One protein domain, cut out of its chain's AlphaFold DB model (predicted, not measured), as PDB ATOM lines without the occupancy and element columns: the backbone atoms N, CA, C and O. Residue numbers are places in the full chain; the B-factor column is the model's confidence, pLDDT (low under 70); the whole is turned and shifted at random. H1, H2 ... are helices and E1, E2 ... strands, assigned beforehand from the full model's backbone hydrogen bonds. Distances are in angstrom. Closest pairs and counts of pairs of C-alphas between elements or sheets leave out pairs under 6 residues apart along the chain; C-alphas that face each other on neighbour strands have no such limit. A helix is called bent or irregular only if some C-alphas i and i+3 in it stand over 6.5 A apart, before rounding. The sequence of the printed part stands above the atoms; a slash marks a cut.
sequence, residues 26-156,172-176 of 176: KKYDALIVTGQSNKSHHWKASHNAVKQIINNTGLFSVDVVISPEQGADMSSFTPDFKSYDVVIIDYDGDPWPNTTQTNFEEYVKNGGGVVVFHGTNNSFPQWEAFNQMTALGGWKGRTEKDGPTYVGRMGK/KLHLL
ATOM      1  N   LYS A  26     -47.189 -29.544  47.254       86.38
ATOM      2  CA  LYS A  26     -47.969 -28.653  46.385       86.38
ATOM      3  C   LYS A  26     -47.017 -27.606  45.792       86.38
ATOM      4  O   LYS A  26     -46.313 -26.933  46.544       86.38
ATOM      5  N   LYS A  27     -46.982 -27.515  44.463       94.38
ATOM      6  CA  LYS A  27     -46.217 -26.495  43.740       94.38
ATOM      7  C   LYS A  27     -46.980 -25.175  43.732       94.38
ATOM      8  O   LYS A  27     -48.208 -25.190  43.789       94.38
ATOM      9  N   TYR A  28     -46.247 -24.074  43.662       96.75
ATOM     10  CA  TYR A  28     -46.804 -22.748  43.412       96.75
ATOM     11  C   TYR A  28     -46.971 -22.518  41.910       96.75
ATOM     12  O   TYR A  28     -46.124 -22.947  41.122       96.75
ATOM     13  N   ASP A  29     -48.019 -21.815  41.516       97.75
ATOM     14  CA  ASP A  29     -48.289 -21.502  40.117       97.75
ATOM     15  C   ASP A  29     -47.607 -20.178  39.742       97.75
ATOM     16  O   ASP A  29     -47.803 -19.145  40.383       97.75
ATOM     17  N   ALA A  30     -46.761 -20.209  38.712       98.25
ATOM     18  CA  ALA A  30     -45.973 -19.071  38.254       98.25
ATOM     19  C   ALA A  30     -46.265 -18.748  36.786       98.25
ATOM     20  O   ALA A  30     -46.211 -19.632  35.930       98.25
ATOM     21  N   LEU A  31     -46.487 -17.470  36.482       98.75
ATOM     22  CA  LEU A  31     -46.661 -16.978  35.115       98.75
ATOM     23  C   LEU A  31     -45.475 -16.111  34.703       98.75
ATOM     24  O   LEU A  31     -45.204 -15.096  35.339       98.75
ATOM     25  N   ILE A  32     -44.811 -16.457  33.602       98.69
ATOM     26  CA  ILE A  32     -43.839 -15.578  32.944       98.69
ATOM     27  C   ILE A  32     -44.545 -14.793  31.837       98.69
ATOM     28  O   ILE A  32     -45.084 -15.381  30.901       98.69
ATOM     29  N   VAL A  33     -44.508 -13.465  31.915       98.56
ATOM     30  CA  VAL A  33     -45.049 -12.547  30.905       98.56
ATOM     31  C   VAL A  33     -43.898 -11.992  30.071       98.56
ATOM     32  O   VAL A  33     -43.003 -11.342  30.612       98.56
ATOM     33  N   THR A  34     -43.906 -12.254  28.763       98.31
ATOM     34  CA  THR A  34     -42.818 -11.866  27.850       98.31
ATOM     35  C   THR A  34     -43.317 -11.558  26.428       98.31
ATOM     36  O   THR A  34     -44.517 -11.404  26.199       98.31
ATOM     37  N   GLY A  35     -42.410 -11.421  25.460       97.56
ATOM     38  CA  GLY A  35     -42.701 -11.335  24.020       97.56
ATOM     39  C   GLY A  35     -42.134 -10.103  23.321       97.56
ATOM     40  O   GLY A  35     -41.919 -10.134  22.114       97.56
ATOM     41  N   GLN A  36     -41.777  -9.060  24.070       97.44
ATOM     42  CA  GLN A  36     -41.062  -7.901  23.539       97.44
ATOM     43  C   GLN A  36     -39.958  -7.468  24.502       97.44
ATOM     44  O   GLN A  36     -40.113  -7.539  25.721       97.44
ATOM     45  N   SER A  37     -38.841  -6.997  23.953       94.12
ATOM     46  CA  SER A  37     -37.742  -6.397  24.710       94.12
ATOM     47  C   SER A  37     -36.998  -5.376  23.856       94.12
ATOM     48  O   SER A  37     -37.058  -5.407  22.625       94.12
ATOM     49  N   ASN A  38     -36.224  -4.497  24.494       89.56
ATOM     50  CA  ASN A  38     -35.291  -3.648  23.759       89.56
ATOM     51  C   ASN A  38     -34.183  -4.473  23.062       89.56
ATOM     52  O   ASN A  38     -33.938  -5.637  23.380       89.56
ATOM     53  N   LYS A  39     -33.461  -3.828  22.135       87.56
ATOM     54  CA  LYS A  39     -32.419  -4.455  21.295       87.56
ATOM     55  C   LYS A  39     -31.235  -5.047  22.066       87.56
ATOM     56  O   LYS A  39     -30.501  -5.852  21.508       87.56
ATOM     57  N   SER A  40     -31.015  -4.621  23.307       87.81
ATOM     58  CA  SER A  40     -29.914  -5.103  24.147       87.81
ATOM     59  C   SER A  40     -30.277  -6.359  24.943       87.81
ATOM     60  O   SER A  40     -29.412  -6.909  25.615       87.81
ATOM     61  N   HIS A  41     -31.531  -6.817  24.871       88.38
ATOM     62  CA  HIS A  41     -32.031  -7.977  25.601       88.38
ATOM     63  C   HIS A  41     -32.626  -8.992  24.629       88.38
ATOM     64  O   HIS A  41     -33.378  -8.643  23.721       88.38
ATOM     65  N   HIS A  42     -32.289 -10.267  24.816       93.00
ATOM     66  CA  HIS A  42     -32.794 -11.361  23.991       93.00
ATOM     67  C   HIS A  42     -33.896 -12.104  24.752       93.00
ATOM     68  O   HIS A  42     -33.631 -13.169  25.314       93.00
ATOM     69  N   TRP A  43     -35.124 -11.571  24.747       93.69
ATOM     70  CA  TRP A  43     -36.237 -12.109  25.548       93.69
ATOM     71  C   TRP A  43     -36.480 -13.609  25.318       93.69
ATOM     72  O   TRP A  43     -36.784 -14.359  26.241       93.69
ATOM     73  N   LYS A  44     -36.274 -14.095  24.082       95.25
ATOM     74  CA  LYS A  44     -36.399 -15.523  23.737       95.25
ATOM     75  C   LYS A  44     -35.422 -16.401  24.522       95.25
ATOM     76  O   LYS A  44     -35.763 -17.527  24.863       95.25
ATOM     77  N   ALA A  45     -34.222 -15.906  24.805       94.56
ATOM     78  CA  ALA A  45     -33.238 -16.621  25.607       94.56
ATOM     79  C   ALA A  45     -33.501 -16.442  27.111       94.56
ATOM     80  O   ALA A  45     -33.470 -17.427  27.847       94.56
ATOM     81  N   SER A  46     -33.798 -15.219  27.565       93.88
ATOM     82  CA  SER A  46     -33.987 -14.929  28.992       93.88
ATOM     83  C   SER A  46     -35.203 -15.631  29.580       93.88
ATOM     84  O   SER A  46     -35.038 -16.324  30.582       93.88
ATOM     85  N   HIS A  47     -36.384 -15.575  28.955       95.12
ATOM     86  CA  HIS A  47     -37.571 -16.226  29.526       95.12
ATOM     87  C   HIS A  47     -37.400 -17.752  29.621       95.12
ATOM     88  O   HIS A  47     -37.864 -18.371  30.578       95.12
ATOM     89  N   ASN A  48     -36.688 -18.365  28.666       96.75
ATOM     90  CA  ASN A  48     -36.355 -19.790  28.708       96.75
ATOM     91  C   ASN A  48     -35.391 -20.108  29.859       96.75
ATOM     92  O   ASN A  48     -35.607 -21.079  30.586       96.75
ATOM     93  N   ALA A  49     -34.367 -19.276  30.067       96.06
ATOM     94  CA  ALA A  49     -33.441 -19.424  31.186       96.06
ATOM     95  C   ALA A  49     -34.152 -19.250  32.539       96.06
ATOM     96  O   ALA A  49     -33.986 -20.080  33.431       96.06
ATOM     97  N   VAL A  50     -35.001 -18.226  32.676       95.50
ATOM     98  CA  VAL A  50     -35.822 -17.979  33.871       95.50
ATOM     99  C   VAL A  50     -36.749 -19.165  34.136       95.50
ATOM    100  O   VAL A  50     -36.758 -19.695  35.247       95.50
ATOM    101  N   LYS A  51     -37.457 -19.659  33.113       97.12
ATOM    102  CA  LYS A  51     -38.301 -20.856  33.223       97.12
ATOM    103  C   LYS A  51     -37.506 -22.065  33.709       97.12
ATOM    104  O   LYS A  51     -37.975 -22.787  34.586       97.12
ATOM    105  N   GLN A  52     -36.308 -22.289  33.170       96.12
ATOM    106  CA  GLN A  52     -35.446 -23.395  33.581       96.12
ATOM    107  C   GLN A  52     -34.982 -23.254  35.037       96.12
ATOM    108  O   GLN A  52     -35.080 -24.218  35.793       96.12
ATOM    109  N   ILE A  53     -34.528 -22.067  35.448       94.88
ATOM    110  CA  ILE A  53     -34.110 -21.783  36.829       94.88
ATOM    111  C   ILE A  53     -35.253 -22.086  37.803       94.88
ATOM    112  O   ILE A  53     -35.049 -22.797  38.786       94.88
ATOM    113  N   ILE A  54     -36.457 -21.596  37.506       94.56
ATOM    114  CA  ILE A  54     -37.633 -21.785  38.358       94.56
ATOM    115  C   ILE A  54     -38.042 -23.266  38.397       94.56
ATOM    116  O   ILE A  54     -38.231 -23.819  39.481       94.56
ATOM    117  N   ASN A  55     -38.105 -23.946  37.249       92.56
ATOM    118  CA  ASN A  55     -38.446 -25.371  37.183       92.56
ATOM    119  C   ASN A  55     -37.447 -26.258  37.939       92.56
ATOM    120  O   ASN A  55     -37.859 -27.215  38.594       92.56
ATOM    121  N   ASN A  56     -36.153 -25.925  37.900       94.44
ATOM    122  CA  ASN A  56     -35.101 -26.684  38.580       94.44
ATOM    123  C   ASN A  56     -35.250 -26.692  40.109       94.44
ATOM    124  O   ASN A  56     -34.693 -27.566  40.768       94.44
ATOM    125  N   THR A  57     -36.010 -25.756  40.685       94.12
ATOM    126  CA  THR A  57     -36.308 -25.770  42.125       94.12
ATOM    127  C   THR A  57     -37.246 -26.911  42.523       94.12
ATOM    128  O   THR A  57     -37.283 -27.297  43.686       94.12
ATOM    129  N   GLY A  58     -38.047 -27.428  41.582       93.62
ATOM    130  CA  GLY A  58     -39.132 -28.368  41.865       93.62
ATOM    131  C   GLY A  58     -40.323 -27.758  42.618       93.62
ATOM    132  O   GLY A  58     -41.283 -28.478  42.883       93.62
ATOM    133  N   LEU A  59     -40.293 -26.457  42.932       95.19
ATOM    134  CA  LEU A  59     -41.294 -25.778  43.763       95.19
ATOM    135  C   LEU A  59     -42.443 -25.151  42.968       95.19
ATOM    136  O   LEU A  59     -43.454 -24.796  43.568       95.19
ATOM    137  N   PHE A  60     -42.300 -25.007  41.649       96.62
ATOM    138  CA  PHE A  60     -43.241 -24.252  40.822       96.62
ATOM    139  C   PHE A  60     -43.760 -25.051  39.623       96.62
ATOM    140  O   PHE A  60     -43.059 -25.906  39.068       96.62
ATOM    141  N   SER A  61     -44.989 -24.739  39.224       96.19
ATOM    142  CA  SER A  61     -45.561 -25.000  37.904       96.19
ATOM    143  C   SER A  61     -45.471 -23.697  37.109       96.19
ATOM    144  O   SER A  61     -45.957 -22.675  37.581       96.19
ATOM    145  N   VAL A  62     -44.797 -23.700  35.954       97.56
ATOM    146  CA  VAL A  62     -44.469 -22.457  35.231       97.56
ATOM    147  C   VAL A  62     -45.127 -22.408  33.860       97.56
ATOM    148  O   VAL A  62     -44.716 -23.131  32.943       97.56
ATOM    149  N   ASP A  63     -46.045 -21.461  33.704       98.50
ATOM    150  CA  ASP A  63     -46.618 -21.067  32.424       98.50
ATOM    151  C   ASP A  63     -45.915 -19.836  31.852       98.50
ATOM    152  O   ASP A  63     -45.261 -19.059  32.550       98.50
ATOM    153  N   VAL A  64     -46.009 -19.682  30.533       98.44
ATOM    154  CA  VAL A  64     -45.439 -18.545  29.805       98.44
ATOM    155  C   VAL A  64     -46.513 -17.981  28.898       98.44
ATOM    156  O   VAL A  64     -47.081 -18.712  28.087       98.44
ATOM    157  N   VAL A  65     -46.743 -16.677  28.989       98.50
ATOM    158  CA  VAL A  65     -47.560 -15.934  28.037       98.50
ATOM    159  C   VAL A  65     -46.663 -15.009  27.223       98.50
ATOM    160  O   VAL A  65     -45.867 -14.236  27.760       98.50
ATOM    161  N   ILE A  66     -46.774 -15.125  25.903       98.50
ATOM    162  CA  ILE A  66     -45.993 -14.356  24.938       98.50
ATOM    163  C   ILE A  66     -46.941 -13.358  24.282       98.50
ATOM    164  O   ILE A  66     -47.969 -13.739  23.723       98.50
ATOM    165  N   SER A  67     -46.611 -12.080  24.395       98.38
ATOM    166  CA  SER A  67     -47.328 -10.993  23.730       98.38
ATOM    167  C   SER A  67     -47.159 -11.029  22.209       98.38
ATOM    168  O   SER A  67     -46.200 -11.616  21.702       98.38
ATOM    169  N   PRO A  68     -48.079 -10.387  21.470       98.38
ATOM    170  CA  PRO A  68     -47.850 -10.019  20.080       98.38
ATOM    171  C   PRO A  68     -46.507  -9.299  19.880       98.38
ATOM    172  O   PRO A  68     -46.004  -8.618  20.775       98.38
ATOM    173  N   GLU A  69     -45.936  -9.446  18.687       97.12
ATOM    174  CA  GLU A  69     -44.691  -8.772  18.300       97.12
ATOM    175  C   GLU A  69     -44.840  -7.240  18.342       97.12
ATOM    176  O   GLU A  69     -45.946  -6.699  18.287       97.12
ATOM    177  N   GLN A  70     -43.713  -6.528  18.413       96.38
ATOM    178  CA  GLN A  70     -43.710  -5.067  18.510       96.38
ATOM    179  C   GLN A  70     -44.474  -4.402  17.349       96.38
ATOM    180  O   GLN A  70     -44.230  -4.687  16.176       96.38
ATOM    181  N   GLY A  71     -45.374  -3.480  17.684       96.75
ATOM    182  CA  GLY A  71     -46.254  -2.755  16.770       96.75
ATOM    183  C   GLY A  71     -47.509  -3.521  16.341       96.75
ATOM    184  O   GLY A  71     -48.307  -2.968  15.583       96.75
ATOM    185  N   ALA A  72     -47.697  -4.767  16.785       97.94
ATOM    186  CA  ALA A  72     -48.898  -5.546  16.498       97.94
ATOM    187  C   ALA A  72     -50.071  -5.172  17.422       97.94
ATOM    188  O   ALA A  72     -49.918  -4.456  18.413       97.94
ATOM    189  N   ASP A  73     -51.265  -5.670  17.092       97.75
ATOM    190  CA  ASP A  73     -52.452  -5.452  17.918       97.75
ATOM    191  C   ASP A  73     -52.339  -6.192  19.259       97.75
ATOM    192  O   ASP A  73     -52.307  -7.422  19.310       97.75
ATOM    193  N   MET A  74     -52.310  -5.423  20.346       98.12
ATOM    194  CA  MET A  74     -52.242  -5.918  21.719       98.12
ATOM    195  C   MET A  74     -53.623  -6.178  22.330       98.12
ATOM    196  O   MET A  74     -53.686  -6.672  23.450       98.12
ATOM    197  N   SER A  75     -54.727  -5.851  21.647       97.31
ATOM    198  CA  SER A  75     -56.087  -5.848  22.212       97.31
ATOM    199  C   SER A  75     -56.506  -7.174  22.860       97.31
ATOM    200  O   SER A  75     -57.210  -7.168  23.870       97.31
ATOM    201  N   SER A  76     -56.026  -8.304  22.333       96.19
ATOM    202  CA  SER A  76     -56.296  -9.650  22.853       96.19
ATOM    203  C   SER A  76     -55.299 -10.128  23.913       96.19
ATOM    204  O   SER A  76     -55.399 -11.260  24.386       96.19
ATOM    205  N   PHE A  77     -54.297  -9.322  24.269       98.31
ATOM    206  CA  PHE A  77     -53.284  -9.688  25.251       98.31
ATOM    207  C   PHE A  77     -53.817  -9.499  26.672       98.31
ATOM    208  O   PHE A  77     -53.538  -8.494  27.324       98.31
ATOM    209  N   THR A  78     -54.592 -10.475  27.152       97.50
ATOM    210  CA  THR A  78     -55.279 -10.444  28.456       97.50
ATOM    211  C   THR A  78     -54.955 -11.681  29.310       97.50
ATOM    212  O   THR A  78     -55.805 -12.563  29.454       97.50
ATOM    213  N   PRO A  79     -53.733 -11.800  29.864       97.81
ATOM    214  CA  PRO A  79     -53.396 -12.901  30.762       97.81
ATOM    215  C   PRO A  79     -54.268 -12.896  32.026       97.81
ATOM    216  O   PRO A  79     -54.590 -11.832  32.561       97.81
ATOM    217  N   ASP A  80     -54.618 -14.080  32.532       97.25
ATOM    218  CA  ASP A  80     -55.340 -14.224  33.799       97.25
ATOM    219  C   ASP A  80     -54.367 -14.284  34.983       97.25
ATOM    220  O   ASP A  80     -53.931 -15.353  35.399       97.25
ATOM    221  N   PHE A  81     -54.014 -13.123  35.532       98.50
ATOM    222  CA  PHE A  81     -53.069 -13.039  36.650       98.50
ATOM    223  C   PHE A  81     -53.592 -13.677  37.945       98.50
ATOM    224  O   PHE A  81     -52.795 -14.131  38.759       98.50
ATOM    225  N   LYS A  82     -54.916 -13.732  38.150       97.69
ATOM    226  CA  LYS A  82     -55.525 -14.193  39.413       97.69
ATOM    227  C   LYS A  82     -55.325 -15.690  39.660       97.69
ATOM    228  O   LYS A  82     -55.448 -16.129  40.799       97.69
ATOM    229  N   SER A  83     -55.010 -16.446  38.612       97.75
ATOM    230  CA  SER A  83     -54.760 -17.888  38.669       97.75
ATOM    231  C   SER A  83     -53.340 -18.264  39.117       97.75
ATOM    232  O   SER A  83     -53.043 -19.452  39.203       97.75
ATOM    233  N   TYR A  84     -52.464 -17.294  39.406       98.50
ATOM    234  CA  TYR A  84     -51.056 -17.548  39.730       98.50
ATOM    235  C   TYR A  84     -50.669 -16.993  41.102       98.50
ATOM    236  O   TYR A  84     -51.142 -15.940  41.522       98.50
ATOM    237  N   ASP A  85     -49.759 -17.684  41.789       97.88
ATOM    238  CA  ASP A  85     -49.164 -17.227  43.048       97.88
ATOM    239  C   ASP A  85     -48.106 -16.132  42.810       97.88
ATOM    240  O   ASP A  85     -47.885 -15.258  43.656       97.88
ATOM    241  N   VAL A  86     -47.416 -16.190  41.663       98.00
ATOM    242  CA  VAL A  86     -46.381 -15.225  41.274       98.00
ATOM    243  C   VAL A  86     -46.394 -14.938  39.772       98.00
ATOM    244  O   VAL A  86     -46.463 -15.841  38.940       98.00
ATOM    245  N   VAL A  87     -46.249 -13.661  39.420       98.62
ATOM    246  CA  VAL A  87     -46.081 -13.189  38.043       98.62
ATOM    247  C   VAL A  87     -44.662 -12.649  37.880       98.62
ATOM    248  O   VAL A  87     -44.245 -11.725  38.579       98.62
ATOM    249  N   ILE A  88     -43.909 -13.233  36.953       98.38
ATOM    250  CA  ILE A  88     -42.568 -12.806  36.569       98.38
ATOM    251  C   ILE A  88     -42.679 -12.055  35.250       98.38
ATOM    252  O   ILE A  88     -43.168 -12.593  34.259       98.38
ATOM    253  N   ILE A  89     -42.209 -10.816  35.220       97.94
ATOM    254  CA  ILE A  89     -42.271  -9.978  34.028       97.94
ATOM    255  C   ILE A  89     -40.864  -9.881  33.437       97.94
ATOM    256  O   ILE A  89     -39.954  -9.373  34.092       97.94
ATOM    257  N   ASP A  90     -40.715 -10.381  32.211       97.31
ATOM    258  CA  ASP A  90     -39.535 -10.262  31.344       97.31
ATOM    259  C   ASP A  90     -39.982  -9.600  30.034       97.31
ATOM    260  O   ASP A  90     -40.163 -10.254  29.000       97.31
ATOM    261  N   TYR A  91     -40.293  -8.305  30.125       97.62
ATOM    262  CA  TYR A  91     -40.951  -7.555  29.058       97.62
ATOM    263  C   TYR A  91     -40.489  -6.100  29.041       97.62
ATOM    264  O   TYR A  91     -40.550  -5.429  30.067       97.62
ATOM    265  N   ASP A  92     -40.106  -5.604  27.862       96.12
ATOM    266  CA  ASP A  92     -39.813  -4.193  27.586       96.12
ATOM    267  C   ASP A  92     -40.268  -3.796  26.178       96.12
ATOM    268  O   ASP A  92     -39.495  -3.831  25.221       96.12
ATOM    269  N   GLY A  93     -41.544  -3.417  26.056       95.25
ATOM    270  CA  GLY A  93     -42.189  -3.185  24.764       95.25
ATOM    271  C   GLY A  93     -43.385  -2.239  24.808       95.25
ATOM    272  O   GLY A  93     -43.415  -1.290  25.604       95.25
ATOM    273  N   ASP A  94     -44.341  -2.500  23.920       97.38
ATOM    274  CA  ASP A  94     -45.564  -1.725  23.728       97.38
ATOM    275  C   ASP A  94     -46.479  -1.774  24.959       97.38
ATOM    276  O   ASP A  94     -46.466  -2.779  25.681       97.38
ATOM    277  N   PRO A  95     -47.287  -0.725  25.209       97.12
ATOM    278  CA  PRO A  95     -48.250  -0.714  26.303       97.12
ATOM    279  C   PRO A  95     -49.221  -1.893  26.224       97.12
ATOM    280  O   PRO A  95     -49.780  -2.191  25.168       97.12
ATOM    281  N   TRP A  96     -49.466  -2.536  27.362       98.25
ATOM    282  CA  TRP A  96     -50.546  -3.511  27.467       98.25
ATOM    283  C   TRP A  96     -51.915  -2.821  27.375       98.25
ATOM    284  O   TRP A  96     -52.015  -1.636  27.709       98.25
ATOM    285  N   PRO A  97     -52.984  -3.539  26.983       98.19
ATOM    286  CA  PRO A  97     -54.339  -2.997  27.024       98.19
ATOM    287  C   PRO A  97     -54.697  -2.466  28.412       98.19
ATOM    288  O   PRO A  97     -54.303  -3.058  29.416       98.19
ATOM    289  N   ASN A  98     -55.501  -1.401  28.483       97.69
ATOM    290  CA  ASN A  98     -55.941  -0.829  29.763       97.69
ATOM    291  C   ASN A  98     -56.592  -1.879  30.675       97.69
ATOM    292  O   ASN A  98     -56.357  -1.882  31.876       97.69
ATOM    293  N   THR A  99     -57.358  -2.813  30.107       97.56
ATOM    294  CA  THR A  99     -57.953  -3.936  30.848       97.56
ATOM    295  C   THR A  99     -56.894  -4.824  31.496       97.56
ATOM    296  O   THR A  99     -57.017  -5.184  32.662       97.56
ATOM    297  N   THR A 100     -55.822  -5.140  30.771       98.56
ATOM    298  CA  THR A 100     -54.692  -5.926  31.276       98.56
ATOM    299  C   THR A 100     -53.923  -5.170  32.350       98.56
ATOM    300  O   THR A 100     -53.557  -5.767  33.360       98.56
ATOM    301  N   GLN A 101     -53.739  -3.858  32.181       98.44
ATOM    302  CA  GLN A 101     -53.141  -3.000  33.204       98.44
ATOM    303  C   GLN A 101     -53.967  -3.016  34.498       98.44
ATOM    304  O   GLN A 101     -53.439  -3.333  35.560       98.44
ATOM    305  N   THR A 102     -55.281  -2.788  34.407       98.19
ATOM    306  CA  THR A 102     -56.192  -2.828  35.561       98.19
ATOM    307  C   THR A 102     -56.220  -4.201  36.237       98.19
ATOM    308  O   THR A 102     -56.164  -4.278  37.462       98.19
ATOM    309  N   ASN A 103     -56.256  -5.292  35.469       98.38
ATOM    310  CA  ASN A 103     -56.223  -6.646  36.028       98.38
ATOM    311  C   ASN A 103     -54.908  -6.927  36.769       98.38
ATOM    312  O   ASN A 103     -54.914  -7.588  37.808       98.38
ATOM    313  N   PHE A 104     -53.786  -6.428  36.244       98.56
ATOM    314  CA  PHE A 104     -52.485  -6.551  36.891       98.56
ATOM    315  C   PHE A 104     -52.417  -5.726  38.185       98.56
ATOM    316  O   PHE A 104     -51.989  -6.237  39.218       98.56
ATOM    317  N   GLU A 105     -52.908  -4.485  38.172       98.19
ATOM    318  CA  GLU A 105     -53.029  -3.654  39.378       98.19
ATOM    319  C   GLU A 105     -53.877  -4.325  40.460       98.19
ATOM    320  O   GLU A 105     -53.483  -4.355  41.626       98.19
ATOM    321  N   GLU A 106     -55.024  -4.894  40.083       98.12
ATOM    322  CA  GLU A 106     -55.903  -5.607  41.007       98.12
ATOM    323  C   GLU A 106     -55.205  -6.839  41.603       98.12
ATOM    324  O   GLU A 106     -55.286  -7.070  42.811       98.12
ATOM    325  N   TYR A 107     -54.483  -7.602  40.781       98.44
ATOM    326  CA  TYR A 107     -53.686  -8.743  41.225       98.44
ATOM    327  C   TYR A 107     -52.664  -8.344  42.301       98.44
ATOM    328  O   TYR A 107     -52.646  -8.937  43.382       98.44
ATOM    329  N   VAL A 108     -51.870  -7.295  42.056       96.88
ATOM    330  CA  VAL A 108     -50.872  -6.809  43.025       96.88
ATOM    331  C   VAL A 108     -51.546  -6.293  44.292       96.88
ATOM    332  O   VAL A 108     -51.145  -6.645  45.402       96.88
ATOM    333  N   LYS A 109     -52.618  -5.506  44.143       95.44
ATOM    334  CA  LYS A 109     -53.378  -4.954  45.271       95.44
ATOM    335  C   LYS A 109     -53.971  -6.036  46.172       95.44
ATOM    336  O   LYS A 109     -54.045  -5.840  47.383       95.44
ATOM    337  N   ASN A 110     -54.351  -7.174  45.602       96.50
ATOM    338  CA  ASN A 110     -54.887  -8.317  46.337       96.50
ATOM    339  C   ASN A 110     -53.799  -9.248  46.909       96.50
ATOM    340  O   ASN A 110     -54.122 -10.308  47.442       96.50
ATOM    341  N   GLY A 111     -52.522  -8.853  46.854       95.25
ATOM    342  CA  GLY A 111     -51.409  -9.584  47.460       95.25
ATOM    343  C   GLY A 111     -50.707 -10.572  46.528       95.25
ATOM    344  O   GLY A 111     -49.924 -11.390  47.013       95.25
ATOM    345  N   GLY A 112     -50.961 -10.495  45.220       97.12
ATOM    346  CA  GLY A 112     -50.244 -11.268  44.212       97.12
ATOM    347  C   GLY A 112     -48.745 -10.951  44.193       97.12
ATOM    348  O   GLY A 112     -48.335  -9.792  44.287       97.12
ATOM    349  N   GLY A 113     -47.903 -11.980  44.075       96.56
ATOM    350  CA  GLY A 113     -46.453 -11.817  43.999       96.56
ATOM    351  C   GLY A 113     -45.999 -11.306  42.631       96.56
ATOM    352  O   GLY A 113     -46.446 -11.812  41.602       96.56
ATOM    353  N   VAL A 114     -45.069 -10.349  42.599       97.12
ATOM    354  CA  VAL A 114     -44.466  -9.850  41.351       97.12
ATOM    355  C   VAL A 114     -42.947  -9.932  41.417       97.12
ATOM    356  O   VAL A 114     -42.328  -9.532  42.407       97.12
ATOM    357  N   VAL A 115     -42.346 -10.416  40.333       96.44
ATOM    358  CA  VAL A 115     -40.905 -10.348  40.078       96.44
ATOM    359  C   VAL A 115     -40.681  -9.539  38.808       96.44
ATOM    360  O   VAL A 115     -41.161  -9.898  37.735       96.44
ATOM    361  N   VAL A 116     -39.938  -8.442  38.933       94.50
ATOM    362  CA  VAL A 116     -39.550  -7.581  37.812       94.50
ATOM    363  C   VAL A 116     -38.144  -7.990  37.399       94.50
ATOM    364  O   VAL A 116     -37.202  -7.780  38.163       94.50
ATOM    365  N   PHE A 117     -38.003  -8.609  36.228       93.75
ATOM    366  CA  PHE A 117     -36.726  -9.158  35.785       93.75
ATOM    367  C   PHE A 117     -35.927  -8.124  34.991       93.75
ATOM    368  O   PHE A 117     -36.358  -7.674  33.922       93.75
ATOM    369  N   HIS A 118     -34.752  -7.761  35.505       90.38
ATOM    370  CA  HIS A 118     -33.756  -6.931  34.836       90.38
ATOM    371  C   HIS A 118     -34.332  -5.658  34.175       90.38
ATOM    372  O   HIS A 118     -34.907  -4.808  34.857       90.38
ATOM    373  N   GLY A 119     -34.196  -5.513  32.850       87.38
ATOM    374  CA  GLY A 119     -34.621  -4.336  32.081       87.38
ATOM    375  C   GLY A 119     -36.131  -4.082  32.037       87.38
ATOM    376  O   GLY A 119     -36.558  -3.088  31.459       87.38
ATOM    377  N   THR A 120     -36.947  -4.935  32.655       92.44
ATOM    378  CA  THR A 120     -38.403  -4.756  32.735       92.44
ATOM    379  C   THR A 120     -38.806  -3.491  33.496       92.44
ATOM    380  O   THR A 120     -39.846  -2.900  33.215       92.44
ATOM    381  N   ASN A 121     -37.971  -2.996  34.412       88.94
ATOM    382  CA  ASN A 121     -38.209  -1.707  35.070       88.94
ATOM    383  C   ASN A 121     -38.125  -0.497  34.110       88.94
ATOM    384  O   ASN A 121     -38.449   0.630  34.491       88.94
ATOM    385  N   ASN A 122     -37.724  -0.713  32.854       90.56
ATOM    386  CA  ASN A 122     -37.757   0.294  31.796       90.56
ATOM    387  C   ASN A 122     -39.136   0.398  31.133       90.56
ATOM    388  O   ASN A 122     -39.404   1.370  30.419       90.56
ATOM    389  N   SER A 123     -40.026  -0.556  31.372       92.06
ATOM    390  CA  SER A 123     -41.331  -0.654  30.720       92.06
ATOM    391  C   SER A 123     -42.318   0.388  31.208       92.06
ATOM    392  O   SER A 123     -42.254   0.818  32.350       92.06
ATOM    393  N   PHE A 124     -43.237   0.784  30.326       93.38
ATOM    394  CA  PHE A 124     -44.427   1.571  30.666       93.38
ATOM    395  C   PHE A 124     -44.170   2.899  31.413       93.38
ATOM    396  O   PHE A 124     -44.731   3.118  32.483       93.38
ATOM    397  N   PRO A 125     -43.383   3.842  30.856       89.06
ATOM    398  CA  PRO A 125     -43.106   5.113  31.538       89.06
ATOM    399  C   PRO A 125     -44.378   5.908  31.873       89.06
ATOM    400  O   PRO A 125     -44.426   6.547  32.911       89.06
ATOM    401  N   GLN A 126     -45.426   5.808  31.048       90.00
ATOM    402  CA  GLN A 126     -46.701   6.512  31.253       90.00
ATOM    403  C   GLN A 126     -47.670   5.795  32.213       90.00
ATOM    404  O   GLN A 126     -48.754   6.307  32.475       90.00
ATOM    405  N   TRP A 127     -47.318   4.608  32.714       93.75
ATOM    406  CA  TRP A 127     -48.172   3.836  33.614       93.75
ATOM    407  C   TRP A 127     -47.741   4.064  35.064       93.75
ATOM    408  O   TRP A 127     -46.848   3.396  35.586       93.75
ATOM    409  N   GLU A 128     -48.378   5.035  35.718       88.94
ATOM    410  CA  GLU A 128     -48.016   5.468  37.073       88.94
ATOM    411  C   GLU A 128     -48.002   4.312  38.082       88.94
ATOM    412  O   GLU A 128     -47.013   4.141  38.794       88.94
ATOM    413  N   ALA A 129     -49.048   3.480  38.099       90.06
ATOM    414  CA  ALA A 129     -49.132   2.356  39.027       90.06
ATOM    415  C   ALA A 129     -47.982   1.356  38.825       90.06
ATOM    416  O   ALA A 129     -47.401   0.896  39.803       90.06
ATOM    417  N   PHE A 130     -47.580   1.076  37.581       93.38
ATOM    418  CA  PHE A 130     -46.427   0.215  37.312       93.38
ATOM    419  C   PHE A 130     -45.119   0.828  37.823       93.38
ATOM    420  O   PHE A 130     -44.357   0.148  38.505       93.38
ATOM    421  N   ASN A 131     -44.873   2.120  37.578       89.25
ATOM    422  CA  ASN A 131     -43.676   2.788  38.099       89.25
ATOM    423  C   ASN A 131     -43.647   2.798  39.644       89.25
ATOM    424  O   ASN A 131     -42.582   2.659  40.247       89.25
ATOM    425  N   GLN A 132     -44.808   2.916  40.302       86.38
ATOM    426  CA  GLN A 132     -44.916   2.772  41.758       86.38
ATOM    427  C   GLN A 132     -44.611   1.337  42.209       86.38
ATOM    428  O   GLN A 132     -43.867   1.151  43.173       86.38
ATOM    429  N   MET A 133     -45.127   0.327  41.499       88.25
ATOM    430  CA  MET A 133     -44.855  -1.086  41.786       88.25
ATOM    431  C   MET A 133     -43.374  -1.438  41.634       88.25
ATOM    432  O   MET A 133     -42.870  -2.220  42.433       88.25
ATOM    433  N   THR A 134     -42.663  -0.884  40.646       88.69
ATOM    434  CA  THR A 134     -41.230  -1.169  40.452       88.69
ATOM    435  C   THR A 134     -40.319  -0.329  41.346       88.69
ATOM    436  O   THR A 134     -39.144  -0.669  41.487       88.69
ATOM    437  N   ALA A 135     -40.845   0.744  41.950       83.19
ATOM    438  CA  ALA A 135     -40.180   1.756  42.782       83.19
ATOM    439  C   ALA A 135     -39.052   2.557  42.103       83.19
ATOM    440  O   ALA A 135     -38.864   3.734  42.409       83.19
ATOM    441  N   LEU A 136     -38.292   1.934  41.204       81.88
ATOM    442  CA  LEU A 136     -37.240   2.530  40.395       81.88
ATOM    443  C   LEU A 136     -37.426   2.117  38.937       81.88
ATOM    444  O   LEU A 136     -37.758   0.969  38.641       81.88
ATOM    445  N   GLY A 137     -37.138   3.046  38.032       82.94
ATOM    446  CA  GLY A 137     -37.091   2.805  36.594       82.94
ATOM    447  C   GLY A 137     -36.008   3.643  35.922       82.94
ATOM    448  O   GLY A 137     -35.462   4.588  36.505       82.94
ATOM    449  N   GLY A 138     -35.682   3.299  34.680       82.94
ATOM    450  CA  GLY A 138     -34.723   4.046  33.870       82.94
ATOM    451  C   GLY A 138     -35.109   4.083  32.393       82.94
ATOM    452  O   GLY A 138     -36.127   3.523  31.988       82.94
ATOM    453  N   TRP A 139     -34.276   4.738  31.580       86.75
ATOM    454  CA  TRP A 139     -34.446   4.850  30.123       86.75
ATOM    455  C   TRP A 139     -35.820   5.422  29.697       86.75
ATOM    456  O   TRP A 139     -36.507   6.076  30.482       86.75
ATOM    457  N   LYS A 140     -36.168   5.283  28.406       84.38
ATOM    458  CA  LYS A 140     -37.415   5.760  27.765       84.38
ATOM    459  C   LYS A 140     -37.814   7.214  28.084       84.38
ATOM    460  O   LYS A 140     -38.993   7.540  28.116       84.38
ATOM    461  N   GLY A 141     -36.828   8.092  28.286       81.25
ATOM    462  CA  GLY A 141     -37.059   9.523  28.510       81.25
ATOM    463  C   GLY A 141     -37.676   9.879  29.866       81.25
ATOM    464  O   GLY A 141     -38.190  10.987  29.997       81.25
ATOM    465  N   ARG A 142     -37.630   8.972  30.855       79.94
ATOM    466  CA  ARG A 142     -38.163   9.228  32.199       79.94
ATOM    467  C   ARG A 142     -37.520  10.439  32.872       79.94
ATOM    468  O   ARG A 142     -36.321  10.696  32.743       79.94
ATOM    469  N   THR A 143     -38.335  11.120  33.657       75.62
ATOM    470  CA  THR A 143     -38.014  12.257  34.516       75.62
ATOM    471  C   THR A 143     -38.550  12.002  35.925       75.62
ATOM    472  O   THR A 143     -39.225  11.007  36.168       75.62
ATOM    473  N   GLU A 144     -38.323  12.929  36.857       69.75
ATOM    474  CA  GLU A 144     -38.872  12.846  38.223       69.75
ATOM    475  C   GLU A 144     -40.412  12.762  38.269       69.75
ATOM    476  O   GLU A 144     -40.978  12.356  39.282       69.75
ATOM    477  N   LYS A 145     -41.102  13.118  37.175       72.75
ATOM    478  CA  LYS A 145     -42.561  12.980  37.042       72.75
ATOM    479  C   LYS A 145     -43.019  11.528  36.902       72.75
ATOM    480  O   LYS A 145     -44.171  11.239  37.195       72.75
ATOM    481  N   ASP A 146     -42.131  10.637  36.468       65.56
ATOM    482  CA  ASP A 146     -42.432   9.232  36.175       65.56
ATOM    483  C   ASP A 146     -42.089   8.308  37.363       65.56
ATOM    484  O   ASP A 146     -42.080   7.086  37.228       65.56
ATOM    485  N   GLY A 147     -41.780   8.888  38.529       63.16
ATOM    486  CA  GLY A 147     -41.292   8.192  39.721       63.16
ATOM    487  C   GLY A 147     -39.785   8.383  39.951       63.16
ATOM    488  O   GLY A 147     -39.120   9.105  39.207       63.16
ATOM    489  N   PRO A 148     -39.207   7.779  41.005       59.53
ATOM    490  CA  PRO A 148     -37.787   7.937  41.303       59.53
ATOM    491  C   PRO A 148     -36.909   7.318  40.195       59.53
ATOM    492  O   PRO A 148     -36.934   6.111  39.951       59.53
ATOM    493  N   THR A 149     -36.111   8.147  39.515       51.56
ATOM    494  CA  THR A 149     -35.237   7.732  38.400       51.56
ATOM    495  C   THR A 149     -33.778   7.573  38.828       51.56
ATOM    496  O   THR A 149     -33.248   8.422  39.549       51.56
ATOM    497  N   TYR A 150     -33.071   6.566  38.304       48.81
ATOM    498  CA  TYR A 150     -31.605   6.527  38.383       48.81
ATOM    499  C   TYR A 150     -31.002   7.481  37.338       48.81
ATOM    500  O   TYR A 150     -30.832   7.119  36.174       48.81
ATOM    501  N   VAL A 151     -30.664   8.713  37.733       41.88
ATOM    502  CA  VAL A 151     -29.828   9.594  36.903       41.88
ATOM    503  C   VAL A 151     -28.373   9.257  37.201       41.88
ATOM    504  O   VAL A 151     -27.841   9.598  38.254       41.88
ATOM    505  N   GLY A 152     -27.724   8.556  36.272       36.88
ATOM    506  CA  GLY A 152     -26.310   8.205  36.361       36.88
ATOM    507  C   GLY A 152     -25.397   9.436  36.378       36.88
ATOM    508  O   GLY A 152     -24.855   9.834  35.353       36.88
ATOM    509  N   ARG A 153     -25.159  10.003  37.562       28.45
ATOM    510  CA  ARG A 153     -23.885  10.630  37.929       28.45
ATOM    511  C   ARG A 153     -23.419   9.988  39.227       28.45
ATOM    512  O   ARG A 153     -24.093  10.091  40.243       28.45
ATOM    513  N   MET A 154     -22.284   9.295  39.135       32.47
ATOM    514  CA  MET A 154     -21.495   8.694  40.216       32.47
ATOM    515  C   MET A 154     -22.002   8.967  41.647       32.47
ATOM    516  O   MET A 154     -21.776  10.034  42.213       32.47
ATOM    517  N   GLY A 155     -22.614   7.948  42.255       34.31
ATOM    518  CA  GLY A 155     -22.544   7.737  43.704       34.31
ATOM    519  C   GLY A 155     -23.470   8.552  44.611       34.31
ATOM    520  O   GLY A 155     -23.284   8.484  45.823       34.31
ATOM    521  N   LYS A 156     -24.473   9.282  44.105       31.30
ATOM    522  CA  LYS A 156     -25.483   9.914  44.976       31.30
ATOM    523  C   LYS A 156     -26.911   9.518  44.617       31.30
ATOM    524  O   LYS A 156     -27.456   9.959  43.615       31.30
ATOM    525  N   LYS A 172     -43.644  -8.287  49.295       39.97
ATOM    526  CA  LYS A 172     -42.395  -8.864  48.741       39.97
ATOM    527  C   LYS A 172     -42.208  -8.469  47.269       39.97
ATOM    528  O   LYS A 172     -42.815  -9.076  46.396       39.97
ATOM    529  N   LEU A 173     -41.339  -7.498  46.999       40.50
ATOM    530  CA  LEU A 173     -40.798  -7.238  45.662       40.50
ATOM    531  C   LEU A 173     -39.316  -7.620  45.676       40.50
ATOM    532  O   LEU A 173     -38.570  -7.135  46.525       40.50
ATOM    533  N   HIS A 174     -38.896  -8.487  44.756       44.75
ATOM    534  CA  HIS A 174     -37.484  -8.804  44.538       44.75
ATOM    535  C   HIS A 174     -37.096  -8.330  43.140       44.75
ATOM    536  O   HIS A 174     -37.661  -8.793  42.149       44.75
ATOM    537  N   LEU A 175     -36.147  -7.398  43.078       37.47
ATOM    538  CA  LEU A 175     -35.449  -7.038  41.848       37.47
ATOM    539  C   LEU A 175     -34.323  -8.060  41.654       37.47
ATOM    540  O   LEU A 175     -33.491  -8.217  42.551       37.47
ATOM    541  N   LEU A 176     -34.332  -8.768  40.523       42.22
ATOM    542  CA  LEU A 176     -33.275  -9.690  40.093       42.22
ATOM    543  C   LEU A 176     -32.645  -9.185  38.793       42.22
ATOM    544  O   LEU A 176     -33.409  -8.765  37.890       42.22
TER     545      LEU A 176
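Overview. This is residues 26 to 156 and 172 to 176 of the 176 residues of the protein "Trehalose utilization" of Saccharicrinis fermentans DSM 9555 = JCM 21142 (UniProt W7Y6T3). A twisted wall of five parallel strands has one long helix, H1, covering one face at its E2 and E1 end, while the shorter helices H2, H3 and H4 gather round its E3, E4 and E5 part and only graze it. Beyond H4, residues 135 to 156 run away from the sheet as a long tail without a named element. The printed part has 136 residues, under half of them in named elements, in the order E1 H1 E2 E3 H2 E4 H3 H4 E5; the class is mixed, helices and strands, and the sheet's order is E2 E1 E3 E4 E5, all parallel. The whole is compact, with a radius of gyration of the C-alphas of 14.8 A and spans of 46 by 36 by 31 A.

Arrangement. E1, residues 28 to 34, is an inner strand. H1, residues 43 to 56, is on the sheet at a height over the sheet of 9.2 A, forming two layers, a helix on one face of a sheet. E2, residues 60 to 66, is an edge strand parallel to E1, with N 30 and O 61 2.8 A apart, within hydrogen-bond range. H1 lies over E2 and E1, along the strands, at 1 degrees to E1 on the local plane; its closest C-alphas to E2 are those of Ile 54 and Phe 60, 6.6 A. E1, H1 and E2 form a strand-helix-strand unit, two parallel neighbour strands with a helix between, its crossover right-handed. E3, residues 86 to 89, is parallel to E1, with N 33 and O 88 at 2.8 A. H2, residues 98 to 109, only grazes the sheet with residues 104 to 108. E4, residues 113 to 116, is parallel to E3, with N 89 and O 115 at 2.9 A; E3, H2 and E4 form a second such unit, also right-handed. H3, residues 118 to 122, is only just irregular, with C-alphas 118 and 121 6.9 A apart. H4, residues 128 to 134, is close to but not clearly touching H2, at a steep tilt of 46 degrees, the same way; the closest C-alphas are those of Glu 105 and Ala 129, 7.2 A. E5, residues 173 to 175, is the other edge strand, parallel to E4, but no N and O pair across them is within hydrogen-bond range. Every O i to N i+4 pair is within hydrogen-bond range in H2 and H4; in H1 it is 9 of 10, and in H3 0 of 1, beside 1 of 2 O i to N i+3 pairs.

Along the chain. E1 begins at C-alpha 28 (-46.804, -22.748, 43.412) and is 19.4 A long; H1 is 19.6 A, E2 18.9 A and H2 16.3 A. H4 ends at C-alpha 134 (-41.230, -1.169, 40.452), and E5 at C-alpha 175 (-35.449, -7.038, 41.848).

Size, cuts and confidence. The C-alphas farthest apart are those of Lys 26 and Arg 153, 46.8 A. Residues 157 to 171 are not printed, and C-alphas 156 and 172 are 25.6 A apart across this cut. The link from E2 to E3, 19 residues, is long. Confidence is under 70 at residue 144, residues 146 to 156 and residues 172 to 176.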